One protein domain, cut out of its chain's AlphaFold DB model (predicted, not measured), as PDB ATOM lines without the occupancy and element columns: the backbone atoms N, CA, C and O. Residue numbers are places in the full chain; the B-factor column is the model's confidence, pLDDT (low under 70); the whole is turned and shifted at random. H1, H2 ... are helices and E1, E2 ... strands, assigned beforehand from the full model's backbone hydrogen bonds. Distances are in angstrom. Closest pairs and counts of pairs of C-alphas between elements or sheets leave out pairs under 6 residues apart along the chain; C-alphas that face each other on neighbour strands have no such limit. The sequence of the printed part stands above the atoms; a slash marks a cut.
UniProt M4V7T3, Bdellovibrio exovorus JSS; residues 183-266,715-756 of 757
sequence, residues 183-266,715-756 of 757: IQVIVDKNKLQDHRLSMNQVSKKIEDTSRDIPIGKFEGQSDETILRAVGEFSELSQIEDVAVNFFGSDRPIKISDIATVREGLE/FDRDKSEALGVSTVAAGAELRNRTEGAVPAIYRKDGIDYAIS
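This is residues 183 to 266 and 715 to 756 of the 757 residues of a protein of Bdellovibrio exovorus JSS (UniProt M4V7T3). A curled sheet of four strands, E5, E1, E7 and E6, has H2 and the short H3 packed on it; from this body the two-stranded hairpin E2 and E3 reaches out as an arm at one end, and H6 leads away to the small H5 at the other. The tip of the arm, residues 219 to 224, sticks out free, and arm and H5 together make the long axis of a loose, elongated whole that spans 65 by 33 by 29 A. The printed part has 126 residues with six named helices and seven named strands, in the order E1, H1, H2, E2, E3, H3, E4, H4, E5, H5, H6, E6, E7, and its class is mixed, helices and strands. The large sheet runs E5, E1, E7, E6 and is mixed, E1 and E7 being parallel and the other neighbours antiparallel. The radius of gyration of the C-alphas is 18.1 A.

In the large sheet, E1 is residues 183 to 187, 12.5 A long, and begins with C-alpha 183 at (175.317, 246.204, 127.651). E5 is residues 259 to 265, 17.2 A long; E6 is residues 744 to 748, 13.3 A; E7 is residues 751 to 756, 15.9 A, and ends with C-alpha 756 at (179.874, 242.225, 126.922). H2 is residues 199 to 209, 15.6 A, and H6, the longest helix, is residues 727 to 738, 16.2 A. E2 is residues 213 to 219, 18.5 A, and E3 is residues 224 to 229, 16.7 A. The shorter elements are H1, residues 189 to 194; H3, residues 236 to 240; E4, residues 243 to 245; H4, residues 255 to 258; and H5, residues 717 to 722, with C-alpha 717 at (207.208, 229.566, 127.060).

The sheet is strongly twisted, with edge strands E5 and E6. E5 and E1 are antiparallel at 144 degrees, with N 184 and O 262 within hydrogen-bond range at 2.8 A. E1 and E7 are parallel at 15 degrees, with N 756 and O 183 at 2.8 A. E6 and E7 form a hairpin at 144 degrees, with N 746 and O 753 at 2.8 A. The pairing of E7 is staggered: its residues 751 to 755 pair with E6 and 755 to 756 with E1. The domain has two layers, a sheet with a helix on one face: H2 is on the sheet at a height of 7.9 A, and its closest C-alphas to E6 are those of Glu 207 and Ala 744, 5.3 A apart. H3 is on the sheet too, at a height of 7.9 A and only just over E1, with 3 of its C-alphas falling on that strand. H4 only grazes the sheet with residues 255 to 258. H4 only just touches H3 and H1, with 3 pairs of C-alphas within 8 A each; the closest are Glu 240 and Ser 256, 4.7 A, and Lys 191 and Ile 258, 5.4 A. E4 pairs with no named strand, but its residues 243 to 245 pair antiparallel with residues 253 to 254. H2 touches H6, about perpendicular at 83 degrees, through residues 732 to 737 of H6 alone; the closest C-alphas are those of Asn 200 and Glu 733, 5.5 A. H5 is close to H6 but not clearly touching, the C-alphas of Ser 720 and Thr 727 being 7.0 A apart. E2 and E3 form an antiparallel hairpin at 160 degrees, with N 218 and O 225 at 2.8 A; E3 is apart from H2. In H1, H2, H3, H5 and H6 every O i to N i+4 pair is within hydrogen-bond range; H4 is too short for such a pair.

The two C-alphas farthest apart, those of Ser 222 and Asp 716, are 65.4 A apart. Residues 267 to 714 are cut out, and C-alphas 266 and 715 stand 31.0 A apart across the cut. Of the links that are printed whole, E3 to H3 and E4 to H4 are short and the others are tight. The mean pLDDT of the printed part is 86.8; residues 246 to 250 are under 70.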
ATOM      1  N   ILE A 183     174.619 245.284 126.759       91.94
ATOM      2  CA  ILE A 183     175.317 246.204 127.651       91.94
ATOM      3  C   ILE A 183     176.811 246.072 127.377       91.94
ATOM      4  O   ILE A 183     177.388 245.007 127.565       91.94
ATOM      5  N   GLN A 184     177.437 247.152 126.923       92.94
ATOM      6  CA  GLN A 184     178.852 247.176 126.562       92.94
ATOM      7  C   GLN A 184     179.663 247.849 127.667       92.94
ATOM      8  O   GLN A 184     179.458 249.029 127.958       92.94
ATOM      9  N   VAL A 185     180.611 247.116 128.244       93.19
ATOM     10  CA  VAL A 185     181.608 247.616 129.193       93.19
ATOM     11  C   VAL A 185     182.899 247.882 128.427       93.19
ATOM     12  O   VAL A 185     183.761 247.022 128.298       93.19
ATOM     13  N   ILE A 186     183.042 249.089 127.884       93.25
ATOM     14  CA  ILE A 186     184.184 249.448 127.039       93.25
ATOM     15  C   ILE A 186     185.352 249.848 127.932       93.25
ATOM     16  O   ILE A 186     185.396 250.964 128.455       93.25
ATOM     17  N   VAL A 187     186.292 248.926 128.115       92.06
ATOM     18  CA  VAL A 187     187.438 249.114 129.006       92.06
ATOM     19  C   VAL A 187     188.559 249.907 128.326       92.06
ATOM     20  O   VAL A 187     188.947 249.632 127.190       92.06
ATOM     21  N   ASP A 188     189.119 250.886 129.037       92.50
ATOM     22  CA  ASP A 188     190.252 251.680 128.567       92.50
ATOM     23  C   ASP A 188     191.577 250.956 128.856       92.50
ATOM     24  O   ASP A 188     191.963 250.716 130.005       92.50
ATOM     25  N   LYS A 189     192.308 250.637 127.784       90.19
ATOM     26  CA  LYS A 189     193.602 249.950 127.848       90.19
ATOM     27  C   LYS A 189     194.635 250.699 128.696       90.19
ATOM     28  O   LYS A 189     195.399 250.045 129.403       90.19
ATOM     29  N   ASN A 190     194.696 252.027 128.607       92.81
ATOM     30  CA  ASN A 190     195.705 252.812 129.323       92.81
ATOM     31  C   ASN A 190     195.411 252.794 130.822       92.81
ATOM     32  O   ASN A 190     196.294 252.506 131.623       92.81
ATOM     33  N   LYS A 191     194.137 252.963 131.190       90.06
ATOM     34  CA  LYS A 191     193.707 252.910 132.590       90.06
ATOM     35  C   LYS A 191     193.924 251.532 133.211       90.06
ATOM     36  O   LYS A 191     194.386 251.442 134.345       90.06
ATOM     37  N   LEU A 192     193.672 250.448 132.471       89.00
ATOM     38  CA  LEU A 192     194.032 249.101 132.930       89.00
ATOM     39  C   LEU A 192     195.526 248.978 133.245       89.00
ATOM     40  O   LEU A 192     195.888 248.395 134.265       89.00
ATOM     41  N   GLN A 193     196.395 249.530 132.392       88.31
ATOM     42  CA  GLN A 193     197.845 249.492 132.596       88.31
ATOM     43  C   GLN A 193     198.283 250.332 133.800       88.31
ATOM     44  O   GLN A 193     199.054 249.833 134.624       88.31
ATOM     45  N   ASP A 194     197.752 251.548 133.944       88.44
ATOM     46  CA  ASP A 194     198.029 252.443 135.076       88.44
ATOM     47  C   ASP A 194     197.656 251.789 136.412       88.44
ATOM     48  O   ASP A 194     198.385 251.885 137.402       88.44
ATOM     49  N   HIS A 195     196.551 251.042 136.414       87.50
ATOM     50  CA  HIS A 195     196.053 250.314 137.575       87.50
ATOM     51  C   HIS A 195     196.583 248.877 137.704       87.50
ATOM     52  O   HIS A 195     196.260 248.200 138.680       87.50
ATOM     53  N   ARG A 196     197.424 248.414 136.766       87.44
ATOM     54  CA  ARG A 196     197.980 247.045 136.705       87.44
ATOM     55  C   ARG A 196     196.909 245.948 136.763       87.44
ATOM     56  O   ARG A 196     197.110 244.906 137.385       87.44
ATOM     57  N   LEU A 197     195.778 246.192 136.109       88.88
ATOM     58  CA  LEU A 197     194.659 245.263 136.000       88.88
ATOM     59  C   LEU A 197     194.654 244.587 134.626       88.88
ATOM     60  O   LEU A 197     195.028 245.176 133.611       88.88
ATOM     61  N   SER A 198     194.212 243.335 134.602       89.06
ATOM     62  CA  SER A 198     193.976 242.566 133.377       89.06
ATOM     63  C   SER A 198     192.499 242.601 132.985       89.06
ATOM     64  O   SER A 198     191.620 242.705 133.844       89.06
ATOM     65  N   MET A 199     192.214 242.467 131.693       88.62
ATOM     66  CA  MET A 199     190.852 242.334 131.177       88.62
ATOM     67  C   MET A 199     190.156 241.096 131.754       88.62
ATOM     68  O   MET A 199     188.968 241.124 132.072       88.62
ATOM     69  N   ASN A 200     190.913 240.015 131.957       88.12
ATOM     70  CA  ASN A 200     190.414 238.803 132.594       88.12
ATOM     71  C   ASN A 200     189.928 239.045 134.035       88.12
ATOM     72  O   ASN A 200     188.877 238.543 134.418       88.12
ATOM     73  N   GLN A 201     190.632 239.867 134.823       88.81
ATOM     74  CA  GLN A 201     190.177 240.236 136.171       88.81
ATOM     75  C   GLN A 201     188.877 241.044 136.147       88.81
ATOM     76  O   GLN A 201     188.007 240.798 136.978       88.81
ATOM     77  N   VAL A 202     188.726 241.976 135.198       90.31
ATOM     78  CA  VAL A 202     187.486 242.758 135.043       90.31
ATOM     79  C   VAL A 202     186.314 241.837 134.714       90.31
ATOM     80  O   VAL A 202     185.317 241.834 135.433       90.31
ATOM     81  N   SER A 203     186.463 241.009 133.675       89.94
ATOM     82  CA  SER A 203     185.433 240.059 133.242       89.94
ATOM     83  C   SER A 203     185.038 239.105 134.373       89.94
ATOM     84  O   SER A 203     183.857 238.981 134.697       89.94
ATOM     85  N   LYS A 204     186.028 238.520 135.062       88.44
ATOM     86  CA  LYS A 204     185.783 237.605 136.176       88.44
ATOM     87  C   LYS A 204     185.070 238.282 137.342       88.44
ATOM     88  O   LYS A 204     184.192 237.692 137.963       88.44
ATOM     89  N   LYS A 205     185.410 239.538 137.634       90.25
ATOM     90  CA  LYS A 205     184.783 240.261 138.737       90.25
ATOM     91  C   LYS A 205     183.331 240.636 138.450       90.25
ATOM     92  O   LYS A 205     182.514 240.592 139.372       90.25
ATOM     93  N   ILE A 206     183.009 240.975 137.204       90.62
ATOM     94  CA  ILE A 206     181.624 241.185 136.759       90.62
ATOM     95  C   ILE A 206     180.833 239.884 136.926       90.62
ATOM     96  O   ILE A 206     179.789 239.904 137.570       90.62
ATOM     97  N   GLU A 207     181.370 238.760 136.438       90.19
ATOM     98  CA  GLU A 207     180.748 237.434 136.573       90.19
ATOM     99  C   GLU A 207     180.501 237.057 138.043       90.19
ATOM    100  O   GLU A 207     179.422 236.592 138.404       90.19
ATOM    101  N   ASP A 208     181.495 237.251 138.910       88.06
ATOM    102  CA  ASP A 208     181.398 236.860 140.319       88.06
ATOM    103  C   ASP A 208     180.431 237.760 141.110       88.06
ATOM    104  O   ASP A 208     179.911 237.340 142.143       88.06
ATOM    105  N   THR A 209     180.187 238.990 140.643       88.00
ATOM    106  CA  THR A 209     179.249 239.930 141.280       88.00
ATOM    107  C   THR A 209     177.813 239.713 140.797       88.00
ATOM    108  O   THR A 209     176.891 239.918 141.576       88.00
ATOM    109  N   SER A 210     177.618 239.247 139.558       86.44
ATOM    110  CA  SER A 210     176.301 239.145 138.915       86.44
ATOM    111  C   SER A 210     175.480 237.903 139.282       86.44
ATOM    112  O   SER A 210     174.436 237.665 138.677       86.44
ATOM    113  N   ARG A 211     175.979 237.028 140.162       84.50
ATOM    114  CA  ARG A 211     175.370 235.715 140.423       84.50
ATOM    115  C   ARG A 211     174.451 235.748 141.636       84.50
ATOM    116  O   ARG A 211     174.896 236.005 142.753       84.50
ATOM    117  N   ASP A 212     173.202 235.353 141.423       85.50
ATOM    118  CA  ASP A 212     172.289 235.011 142.508       85.50
ATOM    119  C   ASP A 212     172.712 233.690 143.161       85.50
ATOM    120  O   ASP A 212     172.963 232.687 142.486       85.50
ATOM    121  N   ILE A 213     172.779 233.673 144.495       86.56
ATOM    122  CA  ILE A 213     173.151 232.478 145.259       86.56
ATOM    123  C   ILE A 213     171.960 232.052 146.126       86.56
ATOM    124  O   ILE A 213     171.556 232.798 147.027       86.56
ATOM    125  N   PRO A 214     171.385 230.853 145.904       88.06
ATOM    126  CA  PRO A 214     170.380 230.309 146.804       88.06
ATOM    127  C   PRO A 214     171.050 229.937 148.132       88.06
ATOM    128  O   PRO A 214     171.961 229.112 148.166       88.06
ATOM    129  N   ILE A 215     170.605 230.552 149.231       89.81
ATOM    130  CA  ILE A 215     171.184 230.325 150.566       89.81
ATOM    131  C   ILE A 215     170.485 229.147 151.255       89.81
ATOM    132  O   ILE A 215     171.114 228.388 151.987       89.81
ATOM    133  N   GLY A 216     169.187 228.973 151.002       87.75
ATOM    134  CA  GLY A 216     168.384 227.893 151.561       87.75
ATOM    135  C   GLY A 216     167.067 228.416 152.110       87.75
ATOM    136  O   GLY A 216     166.496 229.374 151.586       87.75
ATOM    137  N   LYS A 217     166.569 227.778 153.164       89.88
ATOM    138  CA  LYS A 217     165.300 228.138 153.789       89.88
ATOM    139  C   LYS A 217     165.467 228.260 155.293       89.88
ATOM    140  O   LYS A 217     166.223 227.505 155.901       89.88
ATOM    141  N   PHE A 218     164.771 229.223 155.870       89.00
ATOM    142  CA  PHE A 218     164.653 229.409 157.304       89.00
ATOM    143  C   PHE A 218     163.254 228.966 157.734       89.00
ATOM    144  O   PHE A 218     162.264 229.583 157.341       89.00
ATOM    145  N   GLU A 219     163.176 227.885 158.505       87.69
ATOM    146  CA  GLU A 219     161.925 227.381 159.079       87.69
ATOM    147  C   GLU A 219     161.686 228.026 160.452       87.69
ATOM    148  O   GLU A 219     162.447 227.821 161.401       87.69
ATOM    149  N   GLY A 220     160.631 228.835 160.551       85.88
ATOM    150  CA  GLY A 220     160.056 229.309 161.808       85.88
ATOM    151  C   GLY A 220     159.056 228.303 162.400       85.88
ATOM    152  O   GLY A 220     158.903 227.189 161.908       85.88
ATOM    153  N   GLN A 221     158.346 228.682 163.471       80.94
ATOM    154  CA  GLN A 221     157.379 227.784 164.135       80.94
ATOM    155  C   GLN A 221     156.078 227.561 163.344       80.94
ATOM    156  O   GLN A 221     155.431 226.532 163.533       80.94
ATOM    157  N   SER A 222     155.679 228.505 162.488       83.62
ATOM    158  CA  SER A 222     154.435 228.447 161.701       83.62
ATOM    159  C   SER A 222     154.628 228.720 160.206       83.62
ATOM    160  O   SER A 222     153.674 228.610 159.438       83.62
ATOM    161  N   ASP A 223     155.841 229.078 159.787       86.56
ATOM    162  CA  ASP A 223     156.112 229.666 158.484       86.56
ATOM    163  C   ASP A 223     157.565 229.426 158.060       86.56
ATOM    164  O   ASP A 223     158.479 229.356 158.878       86.56
ATOM    165  N   GLU A 224     157.763 229.273 156.754       88.75
ATOM    166  CA  GLU A 224     159.032 228.939 156.111       88.75
ATOM    167  C   GLU A 224     159.395 230.078 155.148       88.75
ATOM    168  O   GLU A 224     158.600 230.447 154.281       88.75
ATOM    169  N   THR A 225     160.588 230.661 155.298       91.81
ATOM    170  CA  THR A 225     161.064 231.783 154.472       91.81
ATOM    171  C   THR A 225     162.268 231.358 153.637       91.81
ATOM    172  O   THR A 225     163.264 230.868 154.163       91.81
ATOM    173  N   ILE A 226     162.207 231.572 152.321       90.75
ATOM    174  CA  ILE A 226     163.318 231.284 151.403       90.75
ATOM    175  C   ILE A 226     164.335 232.429 151.466       90.75
ATOM    176  O   ILE A 226     163.986 233.590 151.251       90.75
ATOM    177  N   LEU A 227     165.598 232.095 151.723       89.50
ATOM    178  CA  LEU A 227     166.714 233.036 151.730       89.50
ATOM    179  C   LEU A 227     167.495 232.924 150.414       89.50
ATOM    180  O   LEU A 227     167.941 231.843 150.019       89.50
ATOM    181  N   ARG A 228     167.695 234.062 149.746       89.00
ATOM    182  CA  ARG A 228     168.504 234.188 148.526       89.00
ATOM    183  C   ARG A 228     169.391 235.427 148.610       89.00
ATOM    184  O   ARG A 228     168.930 236.467 149.076       89.00
ATOM    185  N   ALA A 229     170.635 235.316 148.157       86.44
ATOM    186  CA  ALA A 229     171.473 236.473 147.865       86.44
ATOM    187  C   ALA A 229     171.194 236.907 146.426       86.44
ATOM    188  O   ALA A 229     171.317 236.087 145.516       86.44
ATOM    189  N   VAL A 230     170.804 238.167 146.247       83.12
ATOM    190  CA  VAL A 230     170.563 238.763 144.929       83.12
ATOM    191  C   VAL A 230     171.829 239.501 144.507       83.12
ATOM    192  O   VAL A 230     172.266 240.410 145.215       83.12
ATOM    193  N   GLY A 231     172.427 239.070 143.403       81.38
ATOM    194  CA  GLY A 231     173.611 239.663 142.780       81.38
ATOM    195  C   GLY A 231     173.375 240.098 141.331       81.38
ATOM    196  O   GLY A 231     174.187 240.840 140.793       81.38
ATOM    197  N   GLU A 232     172.275 239.673 140.695       84.19
ATOM    198  CA  GLU A 232     171.923 240.096 139.331       84.19
ATOM    199  C   GLU A 232     171.863 241.632 139.188       84.19
ATOM    200  O   GLU A 232     171.316 242.339 140.039       84.19
ATOM    201  N   PHE A 233     172.396 242.155 138.077       87.69
ATOM    202  CA  PHE A 233     172.360 243.587 137.775       87.69
ATOM    203  C   PHE A 233     170.999 244.000 137.200       87.69
ATOM    204  O   PHE A 233     170.563 243.470 136.175       87.69
ATOM    205  N   SER A 234     170.371 244.992 137.830       84.38
ATOM    206  CA  SER A 234     169.104 245.612 137.420       84.38
ATOM    207  C   SER A 234     169.261 247.052 136.926       84.38
ATOM    208  O   SER A 234     168.378 247.567 136.244       84.38
ATOM    209  N   GLU A 235     170.368 247.718 137.273       88.44
ATOM    210  CA  GLU A 235     170.701 249.071 136.809       88.44
ATOM    211  C   GLU A 235     172.142 249.143 136.287       88.44
ATOM    212  O   GLU A 235     173.042 248.497 136.823       88.44
ATOM    213  N   LEU A 236     172.388 249.969 135.263       88.88
ATOM    214  CA  LEU A 236     173.737 250.189 134.714       88.88
ATOM    215  C   LEU A 236     174.719 250.739 135.765       88.88
ATOM    216  O   LEU A 236     175.890 250.364 135.768       88.88
ATOM    217  N   SER A 237     174.225 251.568 136.688       89.56
ATOM    218  CA  SER A 237     174.977 252.122 137.825       89.56
ATOM    219  C   SER A 237     175.619 251.030 138.688       89.56
ATOM    220  O   SER A 237     176.753 251.173 139.136       89.56
ATOM    221  N   GLN A 238     174.935 249.895 138.870       90.25
ATOM    222  CA  GLN A 238     175.448 248.776 139.659       90.25
ATOM    223  C   GLN A 238     176.661 248.123 138.994       90.25
ATOM    224  O   GLN A 238     177.572 247.691 139.697       90.25
ATOM    225  N   ILE A 239     176.695 248.083 137.657       90.50
ATOM    226  CA  ILE A 239     177.844 247.591 136.885       90.50
ATOM    227  C   ILE A 239     179.005 248.585 137.010       90.50
ATOM    228  O   ILE A 239     180.138 248.190 137.269       90.50
ATOM    229  N   GLU A 240     178.728 249.883 136.882       91.94
ATOM    230  CA  GLU A 240     179.726 250.952 137.033       91.94
ATOM    231  C   GLU A 240     180.383 250.973 138.424       91.94
ATOM    232  O   GLU A 240     181.559 251.335 138.552       91.94
ATOM    233  N   ASP A 241     179.644 250.561 139.455       90.69
ATOM    234  CA  ASP A 241     180.079 250.532 140.851       90.69
ATOM    235  C   ASP A 241     180.833 249.261 141.266       90.69
ATOM    236  O   ASP A 241     181.375 249.212 142.378       90.69
ATOM    237  N   VAL A 242     180.929 248.250 140.394       90.31
ATOM    238  CA  VAL A 242     181.664 247.012 140.689       90.31
ATOM    239  C   VAL A 242     183.132 247.332 140.968       90.31
ATOM    240  O   VAL A 242     183.847 247.877 140.127       90.31
ATOM    241  N   ALA A 243     183.611 246.954 142.152       89.88
ATOM    242  CA  ALA A 243     185.012 247.097 142.529       89.88
ATOM    243  C   ALA A 243     185.849 245.945 141.950       89.88
ATOM    244  O   ALA A 243     185.643 244.788 142.321       89.88
ATOM    245  N   VAL A 244     186.815 246.259 141.082       85.44
ATOM    246  CA  VAL A 244     187.684 245.274 140.410       85.44
ATOM    247  C   VAL A 244     188.837 244.818 141.303       85.44
ATOM    248  O   VAL A 244     189.197 243.642 141.291       85.44
ATOM    249  N   ASN A 245     189.386 245.718 142.123       74.88
ATOM    250  CA  ASN A 245     190.453 245.396 143.067       74.88
ATOM    251  C   ASN A 245     190.132 245.890 144.484       74.88
ATOM    252  O   ASN A 245     189.590 246.981 144.665       74.88
ATOM    253  N   PHE A 246     190.498 245.075 145.475       58.94
ATOM    254  CA  PHE A 246     190.343 245.361 146.903       58.94
ATOM    255  C   PHE A 246     191.652 245.173 147.692       58.94
ATOM    256  O   PHE A 246     191.795 245.717 148.783       58.94
ATOM    257  N   PHE A 247     192.625 244.414 147.168       56.66
ATOM    258  CA  PHE A 247     193.819 244.035 147.925       56.66
ATOM    259  C   PHE A 247     194.999 244.967 147.622       56.66
ATOM    260  O   PHE A 247     195.520 244.990 146.508       56.66
ATOM    261  N   GLY A 248     195.447 245.708 148.644       60.31
ATOM    262  CA  GLY A 248     196.663 246.533 148.604       60.31
ATOM    263  C   GLY A 248     196.479 247.990 148.158       60.31
ATOM    264  O   GLY A 248     197.475 248.687 147.988       60.31
ATOM    265  N   SER A 249     195.240 248.457 147.979       62.44
ATOM    266  CA  SER A 249     194.911 249.842 147.613       62.44
ATOM    267  C   SER A 249     193.970 250.479 148.638       62.44
ATOM    268  O   SER A 249     192.918 249.912 148.922       62.44
ATOM    269  N   ASP A 250     194.291 251.684 149.122       69.38
ATOM    270  CA  ASP A 250     193.457 252.434 150.086       69.38
ATOM    271  C   ASP A 250     192.099 252.880 149.507       69.38
ATOM    272  O   ASP A 250     191.178 253.225 150.247       69.38
ATOM    273  N   ARG A 251     191.957 252.866 148.174       80.62
ATOM    274  CA  ARG A 251     190.716 253.167 147.456       80.62
ATOM    275  C   ARG A 251     190.398 252.036 146.470       80.62
ATOM    276  O   ARG A 251     191.258 251.730 145.643       80.62
ATOM    277  N   PRO A 252     189.196 251.429 146.525       84.38
ATOM    278  CA  PRO A 252     188.799 250.413 145.559       84.38
ATOM    279  C   PRO A 252     188.668 251.045 144.173       84.38
ATOM    280  O   PRO A 252     188.083 252.120 144.032       84.38
ATOM    281  N   ILE A 253     189.214 250.368 143.166       88.75
ATOM    282  CA  ILE A 253     189.104 250.778 141.764       88.75
ATOM    283  C   ILE A 253     187.807 250.192 141.220       88.75
ATOM    284  O   ILE A 253     187.632 248.968 141.227       88.75
ATOM    285  N   LYS A 254     186.897 251.058 140.781       91.38
ATOM    286  CA  LYS A 254     185.600 250.677 140.220       91.38
ATOM    287  C   LYS A 254     185.680 250.494 138.708       91.38
ATOM    288  O   LYS A 254     186.596 251.000 138.063       91.38
ATOM    289  N   ILE A 255     184.691 249.821 138.122       91.12
ATOM    290  CA  ILE A 255     184.553 249.733 136.661       91.12
ATOM    291  C   ILE A 255     184.439 251.127 136.042       91.12
ATOM    292  O   ILE A 255     185.121 251.391 135.061       91.12
ATOM    293  N   SER A 256     183.683 252.041 136.649       92.75
ATOM    294  CA  SER A 256     183.592 253.451 136.225       92.75
ATOM    295  C   SER A 256     184.940 254.179 136.151       92.75
ATOM    296  O   SER A 256     185.103 255.090 135.335       92.75
ATOM    297  N   ASP A 257     185.932 253.779 136.952       90.31
ATOM    298  CA  ASP A 257     187.264 254.380 136.892       90.31
ATOM    299  C   ASP A 257     187.998 253.956 135.608       90.31
ATOM    300  O   ASP A 257     188.697 254.774 135.006       90.31
ATOM    301  N   ILE A 258     187.800 252.713 135.145       91.56
ATOM    302  CA  ILE A 258     188.594 252.059 134.085       91.56
ATOM    303  C   ILE A 258     187.837 251.782 132.777       91.56
ATOM    304  O   ILE A 258     188.470 251.464 131.773       91.56
ATOM    305  N   ALA A 259     186.512 251.899 132.758       92.88
ATOM    306  CA  ALA A 259     185.656 251.534 131.637       92.88
ATOM    307  C   ALA A 259     184.437 252.457 131.523       92.88
ATOM    308  O   ALA A 259     184.041 253.120 132.478       92.88
ATOM    309  N   THR A 260     183.831 252.494 130.337       94.31
ATOM    310  CA  THR A 260     182.544 253.160 130.093       94.31
ATOM    311  C   THR A 260     181.471 252.108 129.871       94.31
ATOM    312  O   THR A 260     181.589 251.306 128.944       94.31
ATOM    313  N   VAL A 261     180.427 252.119 130.700       93.62
ATOM    314  CA  VAL A 261     179.280 251.217 130.565       93.62
ATOM    315  C   VAL A 261     178.196 251.931 129.766       93.62
ATOM    316  O   VAL A 261     177.811 253.052 130.093       93.62
ATOM    317  N   ARG A 262     177.714 251.321 128.683       92.88
ATOM    318  CA  ARG A 262     176.621 251.889 127.884       92.88
ATOM    319  C   ARG A 262     175.740 250.815 127.274       92.88
ATOM    320  O   ARG A 262     176.197 249.711 126.989       92.88
ATOM    321  N   GLU A 263     174.497 251.180 126.997       90.06
ATOM    322  CA  GLU A 263     173.634 250.386 126.130       90.06
ATOM    323  C   GLU A 263     174.133 250.508 124.679       90.06
ATOM    324  O   GLU A 263     174.356 251.607 124.163       90.06
ATOM    325  N   GLY A 264     174.356 249.368 124.037       89.75
ATOM    326  CA  GLY A 264     174.805 249.244 122.658       89.75
ATOM    327  C   GLY A 264     174.029 248.161 121.912       89.75
ATOM    328  O   GLY A 264     173.013 247.647 122.381       89.75
ATOM    329  N   LEU A 265     174.513 247.823 120.720       87.94
ATOM    330  CA  LEU A 265     173.971 246.746 119.895       87.94
ATOM    331  C   LEU A 265     174.979 245.605 119.820       87.94
ATOM    332  O   LEU A 265     176.176 245.857 119.653       87.94
ATOM    333  N   GLU A 266     174.478 244.372 119.861       86.44
ATOM    334  CA  GLU A 266     175.281 243.180 119.586       86.44
ATOM    335  C   GLU A 266     175.909 243.287 118.184       86.44
ATOM    336  O   GLU A 266     175.296 243.794 117.226       86.44
ATOM    337  N   PHE A 715     203.546 232.091 121.872       87.88
ATOM    338  CA  PHE A 715     204.177 232.495 123.125       87.88
ATOM    339  C   PHE A 715     205.517 231.783 123.330       87.88
ATOM    340  O   PHE A 715     205.601 230.558 123.248       87.88
ATOM    341  N   ASP A 716     206.551 232.548 123.678       91.12
ATOM    342  CA  ASP A 716     207.819 232.010 124.173       91.12
ATOM    343  C   ASP A 716     207.609 231.520 125.612       91.12
ATOM    344  O   ASP A 716     207.410 232.318 126.534       91.12
ATOM    345  N   ARG A 717     207.566 230.196 125.787       88.81
ATOM    346  CA  ARG A 717     207.208 229.566 127.060       88.81
ATOM    347  C   ARG A 717     208.182 229.931 128.177       88.81
ATOM    348  O   ARG A 717     207.724 230.295 129.257       88.81
ATOM    349  N   ASP A 718     209.482 229.900 127.902       90.69
ATOM    350  CA  ASP A 718     210.519 230.146 128.907       90.69
ATOM    351  C   ASP A 718     210.459 231.595 129.405       90.69
ATOM    352  O   ASP A 718     210.543 231.858 130.607       90.69
ATOM    353  N   LYS A 719     210.233 232.553 128.495       90.88
ATOM    354  CA  LYS A 719     210.063 233.966 128.869       90.88
ATOM    355  C   LYS A 719     208.761 234.222 129.624       90.88
ATOM    356  O   LYS A 719     208.767 234.990 130.583       90.88
ATOM    357  N   SER A 720     207.660 233.605 129.203       87.94
ATOM    358  CA  SER A 720     206.361 233.746 129.871       87.94
ATOM    359  C   SER A 720     206.403 233.197 131.302       87.94
ATOM    360  O   SER A 720     205.984 233.883 132.235       87.94
ATOM    361  N   GLU A 721     206.995 232.013 131.496       88.00
ATOM    362  CA  GLU A 721     207.167 231.400 132.820       88.00
ATOM    363  C   GLU A 721     208.109 232.223 133.715       88.00
ATOM    364  O   GLU A 721     207.786 232.451 134.881       88.00
ATOM    365  N   ALA A 722     209.210 232.765 133.174       90.81
ATOM    366  CA  ALA A 722     210.111 233.657 133.916       90.81
ATOM    367  C   ALA A 722     209.426 234.948 134.407       90.81
ATOM    368  O   ALA A 722     209.835 235.521 135.418       90.81
ATOM    369  N   LEU A 723     208.379 235.399 133.711       89.31
ATOM    370  CA  LEU A 723     207.561 236.558 134.082       89.31
ATOM    371  C   LEU A 723     206.334 236.186 134.936       89.31
ATOM    372  O   LEU A 723     205.549 237.064 135.288       89.31
ATOM    373  N   GLY A 724     206.154 234.903 135.273       87.69
ATOM    374  CA  GLY A 724     205.020 234.416 136.061       87.69
ATOM    375  C   GLY A 724     203.678 234.426 135.320       87.69
ATOM    376  O   GLY A 724     202.630 234.356 135.958       87.69
ATOM    377  N   VAL A 725     203.683 234.515 133.985       87.81
ATOM    378  CA  VAL A 725     202.472 234.523 133.153       87.81
ATOM    379  C   VAL A 725     202.348 233.177 132.448       87.81
ATOM    380  O   VAL A 725     203.195 232.801 131.644       87.81
ATOM    381  N   SER A 726     201.273 232.436 132.716       88.94
ATOM    382  CA  SER A 726     201.001 231.207 131.969       88.94
ATOM    383  C   SER A 726     200.489 231.529 130.562       88.94
ATOM    384  O   SER A 726     199.787 232.521 130.350       88.94
ATOM    385  N   THR A 727     200.781 230.661 129.592       86.81
ATOM    386  CA  THR A 727     200.260 230.793 128.220       86.81
ATOM    387  C   THR A 727     198.730 230.795 128.183       86.81
ATOM    388  O   THR A 727     198.139 231.500 127.372       86.81
ATOM    389  N   VAL A 728     198.085 230.078 129.111       84.38
ATOM    390  CA  VAL A 728     196.623 230.071 129.286       84.38
ATOM    391  C   VAL A 728     196.110 231.439 129.736       84.38
ATOM    392  O   VAL A 728     195.158 231.951 129.153       84.38
ATOM    393  N   ALA A 729     196.746 232.061 130.733       85.06
ATOM    394  CA  ALA A 729     196.347 233.385 131.211       85.06
ATOM    395  C   ALA A 729     196.554 234.459 130.131       85.06
ATOM    396  O   ALA A 729     195.683 235.303 129.929       85.06
ATOM    397  N   ALA A 730     197.672 234.396 129.402       87.25
ATOM    398  CA  ALA A 730     197.940 235.294 128.285       87.25
ATOM    399  C   ALA A 730     196.936 235.100 127.135       87.25
ATOM    400  O   ALA A 730     196.440 236.080 126.583       87.25
ATOM    401  N   GLY A 731     196.593 233.852 126.801       87.62
ATOM    402  CA  GLY A 731     195.583 233.532 125.793       87.62
ATOM    403  C   GLY A 731     194.187 234.034 126.168       87.62
ATOM    404  O   GLY A 731     193.530 234.666 125.344       87.62
ATOM    405  N   ALA A 732     193.757 233.829 127.417       83.81
ATOM    406  CA  ALA A 732     192.478 234.337 127.922       83.81
ATOM    407  C   ALA A 732     192.416 235.874 127.895       83.81
ATOM    408  O   ALA A 732     191.415 236.447 127.470       83.81
ATOM    409  N   GLU A 733     193.506 236.546 128.278       88.00
ATOM    410  CA  GLU A 733     193.610 238.005 128.193       88.00
ATOM    411  C   GLU A 733     193.503 238.503 126.745       88.00
ATOM    412  O   GLU A 733     192.803 239.480 126.485       88.00
ATOM    413  N   LEU A 734     194.164 237.838 125.788       88.81
ATOM    414  CA  LEU A 734     194.049 238.190 124.371       88.81
ATOM    415  C   LEU A 734     192.629 237.968 123.848       88.81
ATOM    416  O   LEU A 734     192.089 238.874 123.224       88.81
ATOM    417  N   ARG A 735     192.007 236.821 124.155       84.44
ATOM    418  CA  ARG A 735     190.630 236.508 123.743       84.44
ATOM    419  C   ARG A 735     189.643 237.569 124.229       84.44
ATOM    420  O   ARG A 735     188.874 238.087 123.424       84.44
ATOM    421  N   ASN A 736     189.713 237.937 125.510       85.56
ATOM    422  CA  ASN A 736     188.834 238.955 126.086       85.56
ATOM    423  C   ASN A 736     189.072 240.341 125.469       85.56
ATOM    424  O   ASN A 736     188.155 241.146 125.411       85.56
ATOM    425  N   ARG A 737     190.283 240.635 124.983       87.44
ATOM    426  CA  ARG A 737     190.580 241.898 124.286       87.44
ATOM    427  C   ARG A 737     190.153 241.910 122.819       87.44
ATOM    428  O   ARG A 737     189.954 242.993 122.277       87.44
ATOM    429  N   THR A 738     190.097 240.755 122.157       85.56
ATOM    430  CA  THR A 738     189.796 240.664 120.719       85.56
ATOM    431  C   THR A 738     188.332 240.354 120.450       85.56
ATOM    432  O   THR A 738     187.661 241.110 119.747       85.56
ATOM    433  N   GLU A 739     187.837 239.245 120.993       80.62
ATOM    434  CA  GLU A 739     186.453 238.810 120.791       80.62
ATOM    435  C   GLU A 739     185.514 239.550 121.746       80.62
ATOM    436  O   GLU A 739     184.425 239.972 121.342       80.62
ATOM    437  N   GLY A 740     186.007 239.793 122.963       83.81
ATOM    438  CA  GLY A 740     185.215 240.185 124.120       83.81
ATOM    439  C   GLY A 740     184.848 238.965 124.962       83.81
ATOM    440  O   GLY A 740     185.058 237.815 124.559       83.81
ATOM    441  N   ALA A 741     184.303 239.209 126.146       84.31
ATOM    442  CA  ALA A 741     183.702 238.167 126.974       84.31
ATOM    443  C   ALA A 741     182.280 238.561 127.362       84.31
ATOM    444  O   ALA A 741     182.015 239.737 127.596       84.31
ATOM    445  N   VAL A 742     181.395 237.571 127.503       87.00
ATOM    446  CA  VAL A 742     180.037 237.762 128.036       87.00
ATOM    447  C   VAL A 742     179.972 237.180 129.454       87.00
ATOM    448  O   VAL A 742     179.531 236.044 129.626       87.00
ATOM    449  N   PRO A 743     180.491 237.885 130.480       85.69
ATOM    450  CA  PRO A 743     180.578 237.353 131.841       85.69
ATOM    451  C   PRO A 743     179.238 237.268 132.574       85.69
ATOM    452  O   PRO A 743     179.143 236.546 133.563       85.69
ATOM    453  N   ALA A 744     178.235 238.042 132.159       87.50
ATOM    454  CA  ALA A 744     177.012 238.228 132.927       87.50
ATOM    455  C   ALA A 744     175.819 238.619 132.043       87.50
ATOM    456  O   ALA A 744     175.974 238.993 130.878       87.50
ATOM    457  N   ILE A 745     174.624 238.553 132.629       87.44
ATOM    458  CA  ILE A 745     173.362 238.982 132.025       87.44
ATOM    459  C   ILE A 745     172.816 240.149 132.853       87.44
ATOM    460  O   ILE A 745     172.861 240.130 134.081       87.44
ATOM    461  N   TYR A 746     172.317 241.167 132.166       87.31
ATOM    462  CA  TYR A 746     171.593 242.303 132.712       87.31
ATOM    463  C   TYR A 746     170.097 242.095 132.481       87.31
ATOM    464  O   TYR A 746     169.673 241.937 131.336       87.31
ATOM    465  N   ARG A 747     169.291 242.092 133.546       83.06
ATOM    466  CA  ARG A 747     167.849 241.832 133.452       83.06
ATOM    467  C   ARG A 747     167.064 243.110 133.710       83.06
ATOM    468  O   ARG A 747     167.134 243.680 134.797       83.06
ATOM    469  N   LYS A 748     166.263 243.536 132.731       81.88
ATOM    470  CA  LYS A 748     165.394 244.717 132.841       81.88
ATOM    471  C   LYS A 748     164.021 244.416 132.260       81.88
ATOM    472  O   LYS A 748     163.919 243.902 131.153       81.88
ATOM    473  N   ASP A 749     162.973 244.696 133.033       78.56
ATOM    474  CA  ASP A 749     161.569 244.462 132.652       78.56
ATOM    475  C   ASP A 749     161.268 243.015 132.197       78.56
ATOM    476  O   ASP A 749     160.371 242.769 131.394       78.56
ATOM    477  N   GLY A 750     162.020 242.040 132.725       75.44
ATOM    478  CA  GLY A 750     161.907 240.623 132.363       75.44
ATOM    479  C   GLY A 750     162.636 240.221 131.075       75.44
ATOM    480  O   GLY A 750     162.535 239.062 130.682       75.44
ATOM    481  N   ILE A 751     163.372 241.142 130.444       77.94
ATOM    482  CA  ILE A 751     164.201 240.890 129.262       77.94
ATOM    483  C   ILE A 751     165.666 240.763 129.689       77.94
ATOM    484  O   ILE A 751     166.189 241.597 130.437       77.94
ATOM    485  N   ASP A 752     166.316 239.716 129.188       84.25
ATOM    486  CA  ASP A 752     167.714 239.394 129.460       84.25
ATOM    487  C   ASP A 752     168.615 239.974 128.359       84.25
ATOM    488  O   ASP A 752     168.512 239.611 127.183       84.25
ATOM    489  N   TYR A 753     169.534 240.852 128.751       86.88
ATOM    490  CA  TYR A 753     170.538 241.464 127.887       86.88
ATOM    491  C   TYR A 753     171.925 240.940 128.249       86.88
ATOM    492  O   TYR A 753     172.298 240.895 129.418       86.88
ATOM    493  N   ALA A 754     172.723 240.554 127.257       89.06
ATOM    494  CA  ALA A 754     174.111 240.171 127.501       89.06
ATOM    495  C   ALA A 754     174.924 241.386 127.984       89.06
ATOM    496  O   ALA A 754     174.739 242.497 127.481       89.06
ATOM    497  N   ILE A 755     175.822 241.177 128.948       90.44
ATOM    498  CA  ILE A 755     176.863 242.145 129.298       90.44
ATOM    499  C   ILE A 755     178.132 241.693 128.588       90.44
ATOM    500  O   ILE A 755     178.682 240.662 128.958       90.44
ATOM    501  N   SER A 756     178.592 242.450 127.593       90.38
ATOM    502  CA  SER A 756     179.874 242.225 126.922       90.38
ATOM    503  C   SER A 756     180.928 243.177 127.464       90.38
ATOM    504  O   SER A 756     180.674 244.372 127.628       90.38
TER     505      SER A 756